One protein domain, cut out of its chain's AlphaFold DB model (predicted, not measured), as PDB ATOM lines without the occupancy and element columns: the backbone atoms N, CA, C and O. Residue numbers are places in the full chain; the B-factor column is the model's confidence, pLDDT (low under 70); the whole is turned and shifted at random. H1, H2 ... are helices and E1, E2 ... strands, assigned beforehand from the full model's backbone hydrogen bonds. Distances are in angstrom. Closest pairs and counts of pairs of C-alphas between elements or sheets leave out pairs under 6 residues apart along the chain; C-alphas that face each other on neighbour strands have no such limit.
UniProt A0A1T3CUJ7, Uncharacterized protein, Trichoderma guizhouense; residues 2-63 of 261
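Overview. This is residues 2 to 63 of the 261 residues of an uncharacterized protein of Trichoderma guizhouense (UniProt A0A1T3CUJ7). This is a loose domain with little regular structure: a long looping stretch, residues 6 to 30, joins two short helices, H1 and H2, and a small hairpin, E1 and E2, lies at the other end of the longest axis. Residues 18 to 24, the tip of the loop, stick out. The printed part has 62 residues, 17 of them in named elements, in the order H1, H2, E1, E2; the class is mixed, the two-strand sheet antiparallel. The radius of gyration of the C-alphas is 14.1 A, the spans 41 by 30 by 19 A.

Along the chain. H1, residues 2 to 5, begins at C-alpha 2 (-48.786, -29.210, 37.267). H2, residues 31 to 36, measures 8.9 A. E1, residues 46 to 49, measures 7.5 A; E2, residues 54 to 56, ends at C-alpha 56 (-29.418, -42.900, 23.249).

Arrangement. H1 and H2 are apart. In H2 every O i to N i+4 pair is within hydrogen-bond range; H1 is too short for one. The hairpin E1 and E2 is antiparallel at 162 degrees, with N 47 and O 55 2.8 A apart. Residues 54 to 55 of E2 also pair antiparallel with residues 61 to 62.

Size, cuts and confidence. The C-alphas farthest apart, of Glu 4 and Gln 51, are 43.0 A apart. The printed part has no cut; the link H1 to H2 is long. Residues 2 to 4 have pLDDT under 70.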
ATOM      1  N   GLN A   2     -49.609 -29.134  38.488       58.50
ATOM      2  CA  GLN A   2     -48.786 -29.210  37.267       58.50
ATOM      3  C   GLN A   2     -49.637 -29.268  35.983       58.50
ATOM      4  O   GLN A   2     -49.469 -28.414  35.123       58.50
ATOM      5  N   ASP A   3     -50.627 -30.162  35.921       60.84
ATOM      6  CA  ASP A   3     -51.539 -30.290  34.763       60.84
ATOM      7  C   ASP A   3     -52.572 -29.151  34.656       60.84
ATOM      8  O   ASP A   3     -53.245 -28.994  33.645       60.84
ATOM      9  N   GLU A   4     -52.716 -28.349  35.714       67.81
ATOM     10  CA  GLU A   4     -53.608 -27.179  35.736       67.81
ATOM     11  C   GLU A   4     -52.899 -25.906  35.256       67.81
ATOM     12  O   GLU A   4     -53.560 -24.967  34.821       67.81
ATOM     13  N   ALA A   5     -51.566 -25.861  35.358       72.38
ATOM     14  CA  ALA A   5     -50.748 -24.701  35.003       72.38
ATOM     15  C   ALA A   5     -49.992 -24.876  33.676       72.38
ATOM     16  O   ALA A   5     -49.630 -23.879  33.057       72.38
ATOM     17  N   PHE A   6     -49.762 -26.118  33.235       80.19
ATOM     18  CA  PHE A   6     -48.954 -26.430  32.058       80.19
ATOM     19  C   PHE A   6     -49.641 -27.461  31.160       80.19
ATOM     20  O   PHE A   6     -50.059 -28.519  31.625       80.19
ATOM     21  N   ASP A   7     -49.677 -27.192  29.853       86.19
ATOM     22  CA  ASP A   7     -50.058 -28.186  28.843       86.19
ATOM     23  C   ASP A   7     -48.858 -29.110  28.585       86.19
ATOM     24  O   ASP A   7     -47.978 -28.812  27.767       86.19
ATOM     25  N   LEU A   8     -48.747 -30.164  29.399       86.81
ATOM     26  CA  LEU A   8     -47.664 -31.138  29.317       86.81
ATOM     27  C   LEU A   8     -47.908 -32.124  28.180       86.81
ATOM     28  O   LEU A   8     -48.866 -32.896  28.189       86.81
ATOM     29  N   ARG A   9     -46.969 -32.172  27.236       88.19
ATOM     30  CA  ARG A   9     -47.050 -33.121  26.129       88.19
ATOM     31  C   ARG A   9     -46.512 -34.498  26.544       88.19
ATOM     32  O   ARG A   9     -45.413 -34.557  27.108       88.19
ATOM     33  N   PRO A  10     -47.221 -35.612  26.267       87.81
ATOM     34  CA  PRO A  10     -46.789 -36.953  26.675       87.81
ATOM     35  C   PRO A  10     -45.374 -37.326  26.217       87.81
ATOM     36  O   PRO A  10     -44.648 -38.006  26.945       87.81
ATOM     37  N   GLU A  11     -44.945 -36.848  25.045       87.38
ATOM     38  CA  GLU A  11     -43.607 -37.094  24.498       87.38
ATOM     39  C   GLU A  11     -42.463 -36.517  25.345       87.38
ATOM     40  O   GLU A  11     -41.321 -36.947  25.191       87.38
ATOM     41  N   TRP A  12     -42.744 -35.580  26.254       89.50
ATOM     42  CA  TRP A  12     -41.753 -35.046  27.189       89.50
ATOM     43  C   TRP A  12     -41.440 -36.010  28.338       89.50
ATOM     44  O   TRP A  12     -40.426 -35.844  29.012       89.50
ATOM     45  N   GLY A  13     -42.282 -37.021  28.581       85.81
ATOM     46  CA  GLY A  13     -42.016 -38.057  29.584       85.81
ATOM     47  C   GLY A  13     -41.982 -37.559  31.037       85.81
ATOM     48  O   GLY A  13     -41.442 -38.246  31.899       85.81
ATOM     49  N   LEU A  14     -42.554 -36.384  31.327       85.81
ATOM     50  CA  LEU A  14     -42.512 -35.757  32.657       85.81
ATOM     51  C   LEU A  14     -43.585 -36.275  33.634       85.81
ATOM     52  O   LEU A  14     -43.517 -35.975  34.821       85.81
ATOM     53  N   ALA A  15     -44.550 -37.071  33.161       79.69
ATOM     54  CA  ALA A  15     -45.720 -37.488  33.943       79.69
ATOM     55  C   ALA A  15     -45.409 -38.421  35.133       79.69
ATOM     56  O   ALA A  15     -46.206 -38.513  36.058       79.69
ATOM     57  N   ASN A  16     -44.260 -39.109  35.129       78.62
ATOM     58  CA  ASN A  16     -43.905 -40.125  36.133       78.62
ATOM     59  C   ASN A  16     -42.703 -39.714  37.002       78.62
ATOM     60  O   ASN A  16     -41.864 -40.550  37.347       78.62
ATOM     61  N   ALA A  17     -42.570 -38.424  37.318       81.38
ATOM     62  CA  ALA A  17     -41.483 -37.946  38.166       81.38
ATOM     63  C   ALA A  17     -41.548 -38.592  39.572       81.38
ATOM     64  O   ALA A  17     -42.614 -38.589  40.194       81.38
ATOM     65  N   PRO A  18     -40.433 -39.136  40.105       85.44
ATOM     66  CA  PRO A  18     -40.400 -39.665  41.464       85.44
ATOM     67  C   PRO A  18     -40.734 -38.583  42.493       85.44
ATOM     68  O   PRO A  18     -40.244 -37.458  42.399       85.44
ATOM     69  N   ALA A  19     -41.520 -38.940  43.505       86.44
ATOM     70  CA  ALA A  19     -41.824 -38.039  44.608       86.44
ATOM     71  C   ALA A  19     -40.617 -37.856  45.546       86.44
ATOM     72  O   ALA A  19     -39.692 -38.674  45.593       86.44
ATOM     73  N   MET A  20     -40.656 -36.801  46.358       86.69
ATOM     74  CA  MET A  20     -39.770 -36.684  47.517       86.69
ATOM     75  C   MET A  20     -39.977 -37.890  48.452       86.69
ATOM     76  O   MET A  20     -41.122 -38.299  48.652       86.69
ATOM     77  N   PRO A  21     -38.910 -38.452  49.047       89.56
ATOM     78  CA  PRO A  21     -37.527 -37.964  49.066       89.56
ATOM     79  C   PRO A  21     -36.602 -38.587  47.993       89.56
ATOM     80  O   PRO A  21     -35.378 -38.596  48.155       89.56
ATOM     81  N   HIS A  22     -37.138 -39.113  46.892       91.12
ATOM     82  CA  HIS A  22     -36.301 -39.690  45.836       91.12
ATOM     83  C   HIS A  22     -35.671 -38.628  44.932       91.12
ATOM     84  O   HIS A  22     -34.484 -38.700  44.609       91.12
ATOM     85  N   LYS A  23     -36.446 -37.609  44.552       88.56
ATOM     86  CA  LYS A  23     -35.978 -36.480  43.742       88.56
ATOM     87  C   LYS A  23     -36.612 -35.175  44.213       88.56
ATOM     88  O   LYS A  23     -37.784 -35.148  44.580       88.56
ATOM     89  N   ILE A  24     -35.822 -34.104  44.178       88.00
ATOM     90  CA  ILE A  24     -36.314 -32.735  44.355       88.00
ATOM     91  C   ILE A  24     -36.995 -32.255  43.065       88.00
ATOM     92  O   ILE A  24     -36.561 -32.645  41.977       88.00
ATOM     93  N   PRO A  25     -38.039 -31.414  43.159       86.12
ATOM     94  CA  PRO A  25     -38.644 -30.818  41.978       86.12
ATOM     95  C   PRO A  25     -37.644 -29.903  41.262       86.12
ATOM     96  O   PRO A  25     -36.831 -29.226  41.895       86.12
ATOM     97  N   ILE A  26     -37.738 -29.861  39.935       85.19
ATOM     98  CA  ILE A  26     -37.036 -28.865  39.126       85.19
ATOM     99  C   ILE A  26     -37.804 -27.551  39.261       85.19
ATOM    100  O   ILE A  26     -39.002 -27.502  38.989       85.19
ATOM    101  N   ILE A  27     -37.113 -26.495  39.683       85.25
ATOM    102  CA  ILE A  27     -37.663 -25.142  39.771       85.25
ATOM    103  C   ILE A  27     -36.967 -24.311  38.698       85.25
ATOM    104  O   ILE A  27     -35.760 -24.087  38.777       85.25
ATOM    105  N   GLY A  28     -37.719 -23.885  37.688       87.12
ATOM    106  CA  GLY A  28     -37.208 -23.050  36.608       87.12
ATOM    107  C   GLY A  28     -38.351 -22.421  35.826       87.12
ATOM    108  O   GLY A  28     -39.138 -23.141  35.215       87.12
ATOM    109  N   ASP A  29     -38.418 -21.092  35.848       88.12
ATOM    110  CA  ASP A  29     -39.541 -20.333  35.288       88.12
ATOM    111  C   ASP A  29     -39.618 -20.458  33.756       88.12
ATOM    112  O   ASP A  29     -40.698 -20.590  33.194       88.12
ATOM    113  N   GLU A  30     -38.466 -20.503  33.082       92.56
ATOM    114  CA  GLU A  30     -38.375 -20.516  31.612       92.56
ATOM    115  C   GLU A  30     -38.355 -21.931  31.010       92.56
ATOM    116  O   GLU A  30     -38.442 -22.102  29.792       92.56
ATOM    117  N   PHE A  31     -38.217 -22.975  31.835       90.81
ATOM    118  CA  PHE A  31     -37.976 -24.333  31.337       90.81
ATOM    119  C   PHE A  31     -39.126 -24.846  30.462       90.81
ATOM    120  O   PHE A  31     -38.887 -25.456  29.421       90.81
ATOM    121  N   TYR A  32     -40.368 -24.561  30.855       90.81
ATOM    122  CA  TYR A  32     -41.549 -24.926  30.078       90.81
ATOM    123  C   TYR A  32     -41.564 -24.245  28.698       90.81
ATOM    124  O   TYR A  32     -41.739 -24.916  27.679       90.81
ATOM    125  N   ASP A  33     -41.293 -22.941  28.642       92.69
ATOM    126  CA  ASP A  33     -41.303 -22.167  27.394       92.69
ATOM    127  C   ASP A  33     -40.207 -22.629  26.421       92.69
ATOM    128  O   ASP A  33     -40.408 -22.683  25.200       92.69
ATOM    129  N   LEU A  34     -39.053 -23.046  26.950       94.75
ATOM    130  CA  LEU A  34     -37.972 -23.639  26.163       94.75
ATOM    131  C   LEU A  34     -38.361 -24.995  25.551       94.75
ATOM    132  O   LEU A  34     -37.943 -25.299  24.429       94.75
ATOM    133  N   LEU A  35     -39.190 -25.793  26.234       93.56
ATOM    134  CA  LEU A  35     -39.738 -27.037  25.683       93.56
ATOM    135  C   LEU A  35     -40.793 -26.762  24.604       93.56
ATOM    136  O   LEU A  35     -40.788 -27.402  23.547       93.56
ATOM    137  N   VAL A  36     -41.684 -25.791  24.832       93.81
ATOM    138  CA  VAL A  36     -42.739 -25.411  23.877       93.81
ATOM    139  C   VAL A  36     -42.142 -24.858  22.583       93.81
ATOM    140  O   VAL A  36     -42.553 -25.278  21.496       93.81
ATOM    141  N   SER A  37     -41.151 -23.969  22.695       95.81
ATOM    142  CA  SER A  37     -40.436 -23.373  21.556       95.81
ATOM    143  C   SER A  37     -39.488 -24.344  20.846       95.81
ATOM    144  O   SER A  37     -38.990 -24.025  19.767       95.81
ATOM    145  N   ARG A  38     -39.264 -25.539  21.416       94.38
ATOM    146  CA  ARG A  38     -38.295 -26.550  20.956       94.38
ATOM    147  C   ARG A  38     -36.836 -26.087  21.003       94.38
ATOM    148  O   ARG A  38     -35.981 -26.730  20.396       94.38
ATOM    149  N   ALA A  39     -36.535 -25.020  21.743       96.81
ATOM    150  CA  ALA A  39     -35.159 -24.641  22.056       96.81
ATOM    151  C   ALA A  39     -34.466 -25.712  22.919       96.81
ATOM    152  O   ALA A  39     -33.263 -25.929  22.799       96.81
ATOM    153  N   VAL A  40     -35.240 -26.420  23.750       95.12
ATOM    154  CA  VAL A  40     -34.808 -27.605  24.498       95.12
ATOM    155  C   VAL A  40     -35.634 -28.807  24.054       95.12
ATOM    156  O   VAL A  40     -36.853 -28.732  23.926       95.12
ATOM    157  N   THR A  41     -34.963 -29.938  23.837       94.06
ATOM    158  CA  THR A  41     -35.610 -31.227  23.566       94.06
ATOM    159  C   THR A  41     -35.202 -32.228  24.635       94.06
ATOM    160  O   THR A  41     -34.013 -32.437  24.871       94.06
ATOM    161  N   LEU A  42     -36.188 -32.860  25.273       93.75
ATOM    162  CA  LEU A  42     -35.938 -33.968  26.190       93.75
ATOM    163  C   LEU A  42     -35.665 -35.239  25.399       93.75
ATOM    164  O   LEU A  42     -36.355 -35.550  24.429       93.75
ATOM    165  N   VAL A  43     -34.644 -35.971  25.827       93.69
ATOM    166  CA  VAL A  43     -34.208 -37.206  25.184       93.69
ATOM    167  C   VAL A  43     -34.053 -38.310  26.230       93.69
ATOM    168  O   VAL A  43     -33.805 -38.009  27.400       93.69
ATOM    169  N   PRO A  44     -34.193 -39.591  25.843       92.06
ATOM    170  CA  PRO A  44     -33.874 -40.708  26.723       92.06
ATOM    171  C   PRO A  44     -32.417 -40.687  27.200       92.06
ATOM    172  O   PRO A  44     -31.583 -39.938  26.693       92.06
ATOM    173  N   GLY A  45     -32.100 -41.551  28.166       92.38
ATOM    174  CA  GLY A  45     -30.755 -41.645  28.726       92.38
ATOM    175  C   GLY A  45     -29.671 -41.886  27.669       92.38
ATOM    176  O   GLY A  45     -29.908 -42.477  26.613       92.38
ATOM    177  N   VAL A  46     -28.450 -41.452  27.973       95.81
ATOM    178  CA  VAL A  46     -27.278 -41.734  27.139       95.81
ATOM    179  C   VAL A  46     -26.858 -43.190  27.335       95.81
ATOM    180  O   VAL A  46     -26.611 -43.622  28.460       95.81
ATOM    181  N   LYS A  47     -26.744 -43.948  26.239       97.31
ATOM    182  CA  LYS A  47     -26.228 -45.325  26.248       97.31
ATOM    183  C   LYS A  47     -24.705 -45.350  26.146       97.31
ATOM    184  O   LYS A  47     -24.054 -46.070  26.898       97.31
ATOM    185  N   ARG A  48     -24.138 -44.597  25.198       96.88
ATOM    186  CA  ARG A  48     -22.686 -44.406  25.042       96.88
ATOM    187  C   ARG A  48     -22.373 -43.153  24.233       96.88
ATOM    188  O   ARG A  48     -23.153 -42.754  23.371       96.88
ATOM    189  N   VAL A  49     -21.201 -42.587  24.487       97.12
ATOM    190  CA  VAL A  49     -20.629 -41.481  23.711       97.12
ATOM    191  C   VAL A  49     -19.598 -42.060  22.746       97.12
ATOM    192  O   VAL A  49     -18.720 -42.820  23.159       97.12
ATOM    193  N   LEU A  50     -19.725 -41.738  21.464       95.69
ATOM    194  CA  LEU A  50     -18.785 -42.103  20.408       95.69
ATOM    195  C   LEU A  50     -18.149 -40.831  19.840       95.69
ATOM    196  O   LEU A  50     -18.609 -39.725  20.102       95.69
ATOM    197  N   GLN A  51     -17.095 -40.988  19.040       94.38
ATOM    198  CA  GLN A  51     -16.351 -39.848  18.501       94.38
ATOM    199  C   GLN A  51     -17.212 -38.908  17.640       94.38
ATOM    200  O   GLN A  51     -16.974 -37.708  17.645       94.38
ATOM    201  N   SER A  52     -18.185 -39.442  16.896       94.38
ATOM    202  CA  SER A  52     -19.027 -38.653  15.987       94.38
ATOM    203  C   SER A  52     -20.428 -38.353  16.513       94.38
ATOM    204  O   SER A  52     -21.089 -37.468  15.988       94.38
ATOM    205  N   HIS A  53     -20.919 -39.110  17.497       96.75
ATOM    206  CA  HIS A  53     -22.301 -39.000  17.962       96.75
ATOM    207  C   HIS A  53     -22.495 -39.614  19.348       96.75
ATOM    208  O   HIS A  53     -21.694 -40.415  19.832       96.75
ATOM    209  N   VAL A  54     -23.626 -39.289  19.960       97.88
ATOM    210  CA  VAL A  54     -24.145 -39.932  21.165       97.88
ATOM    211  C   VAL A  54     -25.230 -40.926  20.761       97.88
ATOM    212  O   VAL A  54     -26.150 -40.582  20.020       97.88
ATOM    213  N   GLU A  55     -25.137 -42.161  21.252       97.88
ATOM    214  CA  GLU A  55     -26.224 -43.137  21.145       97.88
ATOM    215  C   GLU A  55     -27.102 -43.073  22.398       97.88
ATOM    216  O   GLU A  55     -26.609 -43.181  23.526       97.88
ATOM    217  N   LEU A  56     -28.408 -42.930  22.195       97.38
ATOM    218  CA  LEU A  56     -29.418 -42.900  23.249       97.38
ATOM    219  C   LEU A  56     -29.928 -44.310  23.579       97.38
ATOM    220  O   LEU A  56     -29.748 -45.262  22.813       97.38
ATOM    221  N   THR A  57     -30.586 -44.467  24.727       97.06
ATOM    222  CA  THR A  57     -31.134 -45.760  25.173       97.06
ATOM    223  C   THR A  57     -32.271 -46.279  24.295       97.06
ATOM    224  O   THR A  57     -32.506 -47.483  24.281       97.06
ATOM    225  N   ASP A  58     -32.946 -45.407  23.540       95.12
ATOM    226  CA  ASP A  58     -33.955 -45.786  22.540       95.12
ATOM    227  C   ASP A  58     -33.345 -46.138  21.166       95.12
ATOM    228  O   ASP A  58     -34.071 -46.430  20.218       95.12
ATOM    229  N   GLY A  59     -32.011 -46.124  21.048       96.38
ATOM    230  CA  GLY A  59     -31.279 -46.442  19.821       96.38
ATOM    231  C   GLY A  59     -31.077 -45.264  18.866       96.38
ATOM    232  O   GLY A  59     -30.372 -45.427  17.866       96.38
ATOM    233  N   LYS A  60     -31.639 -44.081  19.153       96.06
ATOM    234  CA  LYS A  60     -31.389 -42.876  18.348       96.06
ATOM    235  C   LYS A  60     -29.945 -42.401  18.478       96.06
ATOM    236  O   LYS A  60     -29.259 -42.673  19.465       96.06
ATOM    237  N   LYS A  61     -29.504 -41.658  17.463       97.50
ATOM    238  CA  LYS A  61     -28.162 -41.085  17.360       97.50
ATOM    239  C   LYS A  61     -28.265 -39.570  17.275       97.50
ATOM    240  O   LYS A  61     -29.053 -39.073  16.475       97.50
ATOM    241  N   LEU A  62     -27.484 -38.870  18.090       96.94
ATOM    242  CA  LEU A  62     -27.408 -37.411  18.099       96.94
ATOM    243  C   LEU A  62     -25.983 -36.961  17.807       96.94
ATOM    244  O   LEU A  62     -25.054 -37.369  18.502       96.94
ATOM    245  N   GLU A  63     -25.819 -36.102  16.811       97.25
ATOM    246  CA  GLU A  63     -24.574 -35.366  16.596       97.25
ATOM    247  C   GLU A  63     -24.604 -34.117  17.484       97.25
ATOM    248  O   GLU A  63     -25.584 -33.372  17.475       97.25
TER     249      GLU A  63